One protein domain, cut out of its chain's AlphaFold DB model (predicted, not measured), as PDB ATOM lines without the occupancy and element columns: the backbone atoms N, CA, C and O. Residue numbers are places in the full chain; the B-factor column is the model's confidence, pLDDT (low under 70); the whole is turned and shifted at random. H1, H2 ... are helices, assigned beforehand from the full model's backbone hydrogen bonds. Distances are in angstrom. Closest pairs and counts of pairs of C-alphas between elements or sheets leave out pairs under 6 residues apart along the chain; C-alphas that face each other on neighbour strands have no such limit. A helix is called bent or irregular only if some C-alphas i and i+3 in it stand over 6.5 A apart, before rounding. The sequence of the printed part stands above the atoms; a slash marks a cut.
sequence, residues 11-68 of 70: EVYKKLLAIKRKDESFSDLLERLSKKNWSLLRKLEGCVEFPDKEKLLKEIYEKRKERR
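What this domain is: This is residues 11 to 68 of the 70 residues of an uncharacterized protein of Thermoplasmata archaeon (UniProt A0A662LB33). This is an open, U-shaped string of four helices with an empty middle, in which no helix touches another. H2 and H3 follow each other in a row along the base, H4 makes one arm, and H1 stands crosswise to H2 at the other end. The 58 printed residues hold four named helices, H1, H2, H3 and H4 in that order, and no named strand; the class is all helix. The whole is extended, with a radius of gyration of the C-alphas of 16.6 A, and the C-alphas span 41 by 32 by 21 A along their three main axes.

Where its parts are: H1 runs from Glu 11, with its C-alpha at (169.580, 179.793, 123.046), to Ile 19, and is 12.8 A long from first to last C-alpha. H2 takes residues 26 to 35, from Phe 26, with its C-alpha at (159.231, 190.514, 125.833), to Lys 35, over 14.0 A. H3 takes residues 38 to 44, Trp 38 to Leu 44, over 9.7 A. H4, the longest helix with 14 residues, runs from Lys 53 to Glu 66 over 20.3 A and ends with C-alpha 66 at (185.991, 202.428, 140.925).

How they stand to each other: H1 and H2 are close but not clearly touching, with 1 pair of C-alphas within 8 A. Their closest C-alphas, those of Leu 16 and Phe 26, are 8.0 A apart. The lines of H1 and H2 are about perpendicular, at 76 degrees, and their centres are 13.2 A apart. H2 and H3 follow each other in the chain but are apart, and so are H3 and H4. H1 is apart from H3 and from H4, and H2 is apart from H4. Residues 31 to 68 stand free, of which 31 to 35 belong to H2, 38 to 44 to H3 and 53 to 66 to H4. In H1, H2, H3 and H4 every O i to N i+4 pair is within hydrogen-bond range, and no helix is bent or irregular.

The domain as a whole: The two C-alphas farthest apart are those of Glu 11 and Pro 51, at 43.2 A. The first and last printed C-alphas, those of Glu 11 and Arg 68, are 28.7 A apart. The printed part has no cut. The link from H2 to H3, 2 residues, is tight; the links from H1 to H2, 6 residues, and from H3 to H4, 8 residues, are short, and no link is long. The mean pLDDT of the printed part is 80.0. It is under 70 at 17 residues, namely 36 to 49, 51, and 67 to 68, and H3 has a mean of 58.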
ATOM      1  N   GLU A  11     168.429 178.987 122.641       96.50
ATOM      2  CA  GLU A  11     169.580 179.793 123.046       96.50
ATOM      3  C   GLU A  11     169.345 181.302 122.881       96.50
ATOM      4  O   GLU A  11     169.905 182.104 123.630       96.50
ATOM      5  N   VAL A  12     168.505 181.705 121.924       92.31
ATOM      6  CA  VAL A  12     168.120 183.109 121.729       92.31
ATOM      7  C   VAL A  12     167.132 183.525 122.811       92.31
ATOM      8  O   VAL A  12     167.299 184.596 123.395       92.31
ATOM      9  N   TYR A  13     166.163 182.668 123.137       95.44
ATOM     10  CA  TYR A  13     165.230 182.907 124.237       95.44
ATOM     11  C   TYR A  13     165.969 183.140 125.560       95.44
ATOM     12  O   TYR A  13     165.753 184.164 126.210       95.44
ATOM     13  N   LYS A  14     166.925 182.267 125.913       96.38
ATOM     14  CA  LYS A  14     167.745 182.410 127.131       96.38
ATOM     15  C   LYS A  14     168.525 183.726 127.170       96.38
ATOM     16  O   LYS A  14     168.581 184.378 128.212       96.38
ATOM     17  N   LYS A  15     169.091 184.153 126.035       91.06
ATOM     18  CA  LYS A  15     169.781 185.449 125.923       91.06
ATOM     19  C   LYS A  15     168.829 186.619 126.156       91.06
ATOM     20  O   LYS A  15     169.162 187.526 126.910       91.06
ATOM     21  N   LEU A  16     167.649 186.603 125.535       92.06
ATOM     22  CA  LEU A  16     166.653 187.658 125.726       92.06
ATOM     23  C   LEU A  16     166.147 187.690 127.172       92.06
ATOM     24  O   LEU A  16     166.018 188.771 127.741       92.06
ATOM     25  N   LEU A  17     165.939 186.523 127.786       93.81
ATOM     26  CA  LEU A  17     165.531 186.392 129.182       93.81
ATOM     27  C   LEU A  17     166.557 187.010 130.144       93.81
ATOM     28  O   LEU A  17     166.163 187.703 131.074       93.81
ATOM     29  N   ALA A  18     167.855 186.828 129.890       93.19
ATOM     30  CA  ALA A  18     168.920 187.427 130.700       93.19
ATOM     31  C   ALA A  18     168.999 188.965 130.582       93.19
ATOM     32  O   ALA A  18     169.498 189.631 131.484       93.19
ATOM     33  N   ILE A  19     168.529 189.537 129.467       89.25
ATOM     34  CA  ILE A  19     168.541 190.991 129.205       89.25
ATOM     35  C   ILE A  19     167.242 191.664 129.689       89.25
ATOM     36  O   ILE A  19     167.211 192.877 129.940       89.25
ATOM     37  N   LYS A  20     166.157 190.893 129.775       92.62
ATOM     38  CA  LYS A  20     164.829 191.326 130.211       92.62
ATOM     39  C   LYS A  20     164.869 191.769 131.672       92.62
ATOM     40  O   LYS A  20     165.391 191.068 132.536       92.62
ATOM     41  N   ARG A  21     164.302 192.939 131.961       92.69
ATOM     42  CA  ARG A  21     164.200 193.448 133.336       92.69
ATOM     43  C   ARG A  21     163.117 192.697 134.113       92.69
ATOM     44  O   ARG A  21     162.227 192.066 133.534       92.69
ATOM     45  N   LYS A  22     163.182 192.794 135.444       89.56
ATOM     46  CA  LYS A  22     162.096 192.342 136.319       89.56
ATOM     47  C   LYS A  22     160.816 193.100 135.936       89.56
ATOM     48  O   LYS A  22     160.881 194.299 135.685       89.56
ATOM     49  N   ASP A  23     159.713 192.369 135.804       91.44
ATOM     50  CA  ASP A  23     158.374 192.875 135.450       91.44
ATOM     51  C   ASP A  23     158.215 193.498 134.040       91.44
ATOM     52  O   ASP A  23     157.143 193.977 133.690       91.44
ATOM     53  N   GLU A  24     159.241 193.439 133.182       94.00
ATOM     54  CA  GLU A  24     159.167 193.847 131.764       94.00
ATOM     55  C   GLU A  24     158.544 192.725 130.914       94.00
ATOM     56  O   GLU A  24     158.780 191.558 131.212       94.00
ATOM     57  N   SER A  25     157.788 193.000 129.842       94.81
ATOM     58  CA  SER A  25     157.381 191.957 128.879       94.81
ATOM     59  C   SER A  25     158.426 191.766 127.766       94.81
ATOM     60  O   SER A  25     159.299 192.605 127.552       94.81
ATOM     61  N   PHE A  26     158.360 190.664 127.011       93.25
ATOM     62  CA  PHE A  26     159.231 190.514 125.833       93.25
ATOM     63  C   PHE A  26     158.929 191.556 124.746       93.25
ATOM     64  O   PHE A  26     159.848 191.981 124.050       93.25
ATOM     65  N   SER A  27     157.678 192.006 124.628       92.56
ATOM     66  CA  SER A  27     157.309 193.095 123.721       92.56
ATOM     67  C   SER A  27     157.984 194.407 124.120       92.56
ATOM     68  O   SER A  27     158.594 195.046 123.264       92.56
ATOM     69  N   ASP A  28     157.986 194.750 125.412       93.44
ATOM     70  CA  ASP A  28     158.639 195.967 125.920       93.44
ATOM     71  C   ASP A  28     160.160 195.907 125.744       93.44
ATOM     72  O   ASP A  28     160.786 196.888 125.342       93.44
ATOM     73  N   LEU A  29     160.765 194.736 125.986       92.00
ATOM     74  CA  LEU A  29     162.187 194.502 125.728       92.00
ATOM     75  C   LEU A  29     162.524 194.765 124.255       92.00
ATOM     76  O   LEU A  29     163.478 195.490 123.966       92.00
ATOM     77  N   LEU A  30     161.768 194.168 123.329       90.00
ATOM     78  CA  LEU A  30     162.003 194.311 121.892       90.00
ATOM     79  C   LEU A  30     161.782 195.752 121.429       90.00
ATOM     80  O   LEU A  30     162.583 196.261 120.649       90.00
ATOM     81  N   GLU A  31     160.765 196.432 121.953       89.44
ATOM     82  CA  GLU A  31     160.512 197.841 121.663       89.44
ATOM     83  C   GLU A  31     161.618 198.747 122.226       89.44
ATOM     84  O   GLU A  31     162.088 199.665 121.558       89.44
ATOM     85  N   ARG A  32     162.121 198.472 123.432       89.25
ATOM     86  CA  ARG A  32     163.263 199.192 124.013       89.25
ATOM     87  C   ARG A  32     164.542 198.970 123.213       89.25
ATOM     88  O   ARG A  32     165.337 199.898 123.057       89.25
ATOM     89  N   LEU A  33     164.780 197.745 122.749       82.94
ATOM     90  CA  LEU A  33     165.947 197.412 121.936       82.94
ATOM     91  C   LEU A  33     165.855 198.027 120.537       82.94
ATOM     92  O   LEU A  33     166.867 198.520 120.050       82.94
ATOM     93  N   SER A  34     164.667 198.071 119.930       79.38
ATOM     94  CA  SER A  34     164.458 198.725 118.634       79.38
ATOM     95  C   SER A  34     164.526 200.253 118.735       79.38
ATOM     96  O   SER A  34     165.071 200.902 117.844       79.38
ATOM     97  N   LYS A  35     164.062 200.836 119.851       74.81
ATOM     98  CA  LYS A  35     164.187 202.273 120.162       74.81
ATOM     99  C   LYS A  35     165.606 202.694 120.528       74.81
ATOM    100  O   LYS A  35     165.928 203.877 120.396       74.81
ATOM    101  N   LYS A  36     166.469 201.775 120.988       61.97
ATOM    102  CA  LYS A  36     167.907 202.042 121.150       61.97
ATOM    103  C   LYS A  36     168.505 202.225 119.766       61.97
ATOM    104  O   LYS A  36     168.925 201.293 119.090       61.97
ATOM    105  N   ASN A  37     168.478 203.481 119.362       58.84
ATOM    106  CA  ASN A  37     168.680 203.964 118.021       58.84
ATOM    107  C   ASN A  37     170.179 203.897 117.695       58.84
ATOM    108  O   ASN A  37     170.882 204.904 117.677       58.84
ATOM    109  N   TRP A  38     170.678 202.682 117.459       59.19
ATOM    110  CA  TRP A  38     172.008 202.453 116.899       59.19
ATOM    111  C   TRP A  38     172.187 203.257 115.613       59.19
ATOM    112  O   TRP A  38     173.281 203.719 115.343       59.19
ATOM    113  N   SER A  39     171.112 203.493 114.860       58.09
ATOM    114  CA  SER A  39     171.076 204.397 113.712       58.09
ATOM    115  C   SER A  39     171.295 205.872 114.065       58.09
ATOM    116  O   SER A  39     172.005 206.538 113.322       58.09
ATOM    117  N   LEU A  40     170.752 206.406 115.169       55.53
ATOM    118  CA  LEU A  40     171.084 207.772 115.621       55.53
ATOM    119  C   LEU A  40     172.515 207.853 116.148       55.53
ATOM    120  O   LEU A  40     173.222 208.789 115.801       55.53
ATOM    121  N   LEU A  41     172.962 206.870 116.935       58.50
ATOM    122  CA  LEU A  41     174.342 206.829 117.432       58.50
ATOM    123  C   LEU A  41     175.350 206.723 116.280       58.50
ATOM    124  O   LEU A  41     176.337 207.443 116.285       58.50
ATOM    125  N   ARG A  42     175.052 205.915 115.255       57.22
ATOM    126  CA  ARG A  42     175.861 205.765 114.034       57.22
ATOM    127  C   ARG A  42     175.819 207.009 113.135       57.22
ATOM    128  O   ARG A  42     176.805 207.322 112.487       57.22
ATOM    129  N   LYS A  43     174.703 207.753 113.111       58.66
ATOM    130  CA  LYS A  43     174.614 209.069 112.439       58.66
ATOM    131  C   LYS A  43     175.377 210.165 113.191       58.66
ATOM    132  O   LYS A  43     175.916 211.061 112.558       58.66
ATOM    133  N   LEU A  44     175.427 210.096 114.521       56.88
ATOM    134  CA  LEU A  44     176.188 211.016 115.374       56.88
ATOM    135  C   LEU A  44     177.689 210.689 115.413       56.88
ATOM    136  O   LEU A  44     178.474 211.554 115.792       56.88
ATOM    137  N   GLU A  45     178.086 209.481 114.996       54.38
ATOM    138  CA  GLU A  45     179.455 208.939 115.051       54.38
ATOM    139  C   GLU A  45     180.499 209.753 114.255       54.38
ATOM    140  O   GLU A  45     181.692 209.506 114.384       54.38
ATOM    141  N   GLY A  46     180.077 210.769 113.494       57.62
ATOM    142  CA  GLY A  46     180.958 211.741 112.832       57.62
ATOM    143  C   GLY A  46     180.539 213.210 112.971       57.62
ATOM    144  O   GLY A  46     181.163 214.062 112.352       57.62
ATOM    145  N   CYS A  47     179.495 213.527 113.749       59.56
ATOM    146  CA  CYS A  47     178.989 214.902 113.911       59.56
ATOM    147  C   CYS A  47     179.314 215.525 115.274       59.56
ATOM    148  O   CYS A  47     178.978 216.683 115.509       59.56
ATOM    149  N   VAL A  48     179.915 214.762 116.187       61.38
ATOM    150  CA  VAL A  48     180.242 215.238 117.532       61.38
ATOM    151  C   VAL A  48     181.753 215.389 117.643       61.38
ATOM    152  O   VAL A  48     182.472 214.409 117.840       61.38
ATOM    153  N   GLU A  49     182.235 216.623 117.525       65.56
ATOM    154  CA  GLU A  49     183.588 216.959 117.952       65.56
ATOM    155  C   GLU A  49     183.625 216.973 119.479       65.56
ATOM    156  O   GLU A  49     182.826 217.643 120.133       65.56
ATOM    157  N   PHE A  50     184.540 216.194 120.052       70.94
ATOM    158  CA  PHE A  50     184.827 216.220 121.480       70.94
ATOM    159  C   PHE A  50     186.071 217.083 121.679       70.94
ATOM    160  O   PHE A  50     187.167 216.589 121.402       70.94
ATOM    161  N   PRO A  51     185.929 218.331 122.166       69.12
ATOM    162  CA  PRO A  51     187.047 219.269 122.265       69.12
ATOM    163  C   PRO A  51     188.191 218.744 123.138       69.12
ATOM    164  O   PRO A  51     189.337 219.118 122.939       69.12
ATOM    165  N   ASP A  52     187.876 217.858 124.089       82.06
ATOM    166  CA  ASP A  52     188.821 217.350 125.085       82.06
ATOM    167  C   ASP A  52     188.636 215.834 125.306       82.06
ATOM    168  O   ASP A  52     188.401 215.322 126.406       82.06
ATOM    169  N   LYS A  53     188.644 215.097 124.188       79.56
ATOM    170  CA  LYS A  53     188.367 213.651 124.120       79.56
ATOM    171  C   LYS A  53     189.208 212.828 125.098       79.56
ATOM    172  O   LYS A  53     188.710 211.872 125.691       79.56
ATOM    173  N   GLU A  54     190.478 213.176 125.263       83.38
ATOM    174  CA  GLU A  54     191.422 212.430 126.097       83.38
ATOM    175  C   GLU A  54     191.073 212.534 127.581       83.38
ATOM    176  O   GLU A  54     191.047 211.523 128.286       83.38
ATOM    177  N   LYS A  55     190.708 213.736 128.037       84.75
ATOM    178  CA  LYS A  55     190.235 213.973 129.400       84.75
ATOM    179  C   LYS A  55     188.949 213.198 129.683       84.75
ATOM    180  O   LYS A  55     188.868 212.487 130.685       84.75
ATOM    181  N   LEU A  56     187.991 213.249 128.754       85.25
ATOM    182  CA  LEU A  56     186.726 212.520 128.863       85.25
ATOM    183  C   LEU A  56     186.941 211.000 128.962       85.25
ATOM    184  O   LEU A  56     186.327 210.328 129.791       85.25
ATOM    185  N   LEU A  57     187.834 210.442 128.137       86.62
ATOM    186  CA  LEU A  57     188.171 209.018 128.192       86.62
ATOM    187  C   LEU A  57     188.808 208.643 129.532       86.62
ATOM    188  O   LEU A  57     188.450 207.616 130.109       86.62
ATOM    189  N   LYS A  58     189.707 209.484 130.050       89.25
ATOM    190  CA  LYS A  58     190.379 209.268 131.337       89.25
ATOM    191  C   LYS A  58     189.375 209.197 132.491       89.25
ATOM    192  O   LYS A  58     189.411 208.249 133.270       89.25
ATOM    193  N   GLU A  59     188.412 210.117 132.537       87.19
ATOM    194  CA  GLU A  59     187.334 210.115 133.538       87.19
ATOM    195  C   GLU A  59     186.447 208.863 133.451       87.19
ATOM    196  O   GLU A  59     186.072 208.279 134.473       87.19
ATOM    197  N   ILE A  60     186.133 208.402 132.235       88.25
ATOM    198  CA  ILE A  60     185.377 207.158 132.026       88.25
ATOM    199  C   ILE A  60     186.155 205.952 132.566       88.25
ATOM    200  O   ILE A  60     185.556 205.067 133.186       88.25
ATOM    201  N   TYR A  61     187.467 205.884 132.328       88.38
ATOM    202  CA  TYR A  61     188.298 204.782 132.811       88.38
ATOM    203  C   TYR A  61     188.404 204.759 134.335       88.38
ATOM    204  O   TYR A  61     188.235 203.683 134.911       88.38
ATOM    205  N   GLU A  62     188.583 205.910 134.984       89.44
ATOM    206  CA  GLU A  62     188.622 205.993 136.449       89.44
ATOM    207  C   GLU A  62     187.288 205.561 137.074       89.44
ATOM    208  O   GLU A  62     187.261 204.644 137.893       89.44
ATOM    209  N   LYS A  63     186.148 206.060 136.579       84.06
ATOM    210  CA  LYS A  63     184.829 205.607 137.070       84.06
ATOM    211  C   LYS A  63     184.577 204.114 136.855       84.06
ATOM    212  O   LYS A  63     183.880 203.461 137.633       84.06
ATOM    213  N   ARG A  64     185.106 203.535 135.772       84.56
ATOM    214  CA  ARG A  64     185.025 202.084 135.516       84.56
ATOM    215  C   ARG A  64     185.958 201.274 136.410       84.56
ATOM    216  O   ARG A  64     185.697 200.087 136.604       84.56
ATOM    217  N   LYS A  65     187.049 201.874 136.883       83.06
ATOM    218  CA  LYS A  65     187.984 201.281 137.838       83.06
ATOM    219  C   LYS A  65     187.348 201.249 139.224       83.06
ATOM    220  O   LYS A  65     187.288 200.177 139.810       83.06
ATOM    221  N   GLU A  66     186.749 202.352 139.666       76.81
ATOM    222  CA  GLU A  66     185.991 202.428 140.925       76.81
ATOM    223  C   GLU A  66     184.925 201.327 141.026       76.81
ATOM    224  O   GLU A  66     184.844 200.641 142.033       76.81
ATOM    225  N   ARG A  67     184.167 201.067 139.951       67.56
ATOM    226  CA  ARG A  67     183.144 199.999 139.923       67.56
ATOM    227  C   ARG A  67     183.682 198.566 139.873       67.56
ATOM    228  O   ARG A  67     182.901 197.639 140.036       67.56
ATOM    229  N   ARG A  68     184.959 198.368 139.532       63.03
ATOM    230  CA  ARG A  68     185.586 197.036 139.442       63.03
ATOM    231  C   ARG A  68     186.283 196.617 140.733       63.03
ATOM    232  O   ARG A  68     186.565 195.435 140.888       63.03
TER     233      ARG A  68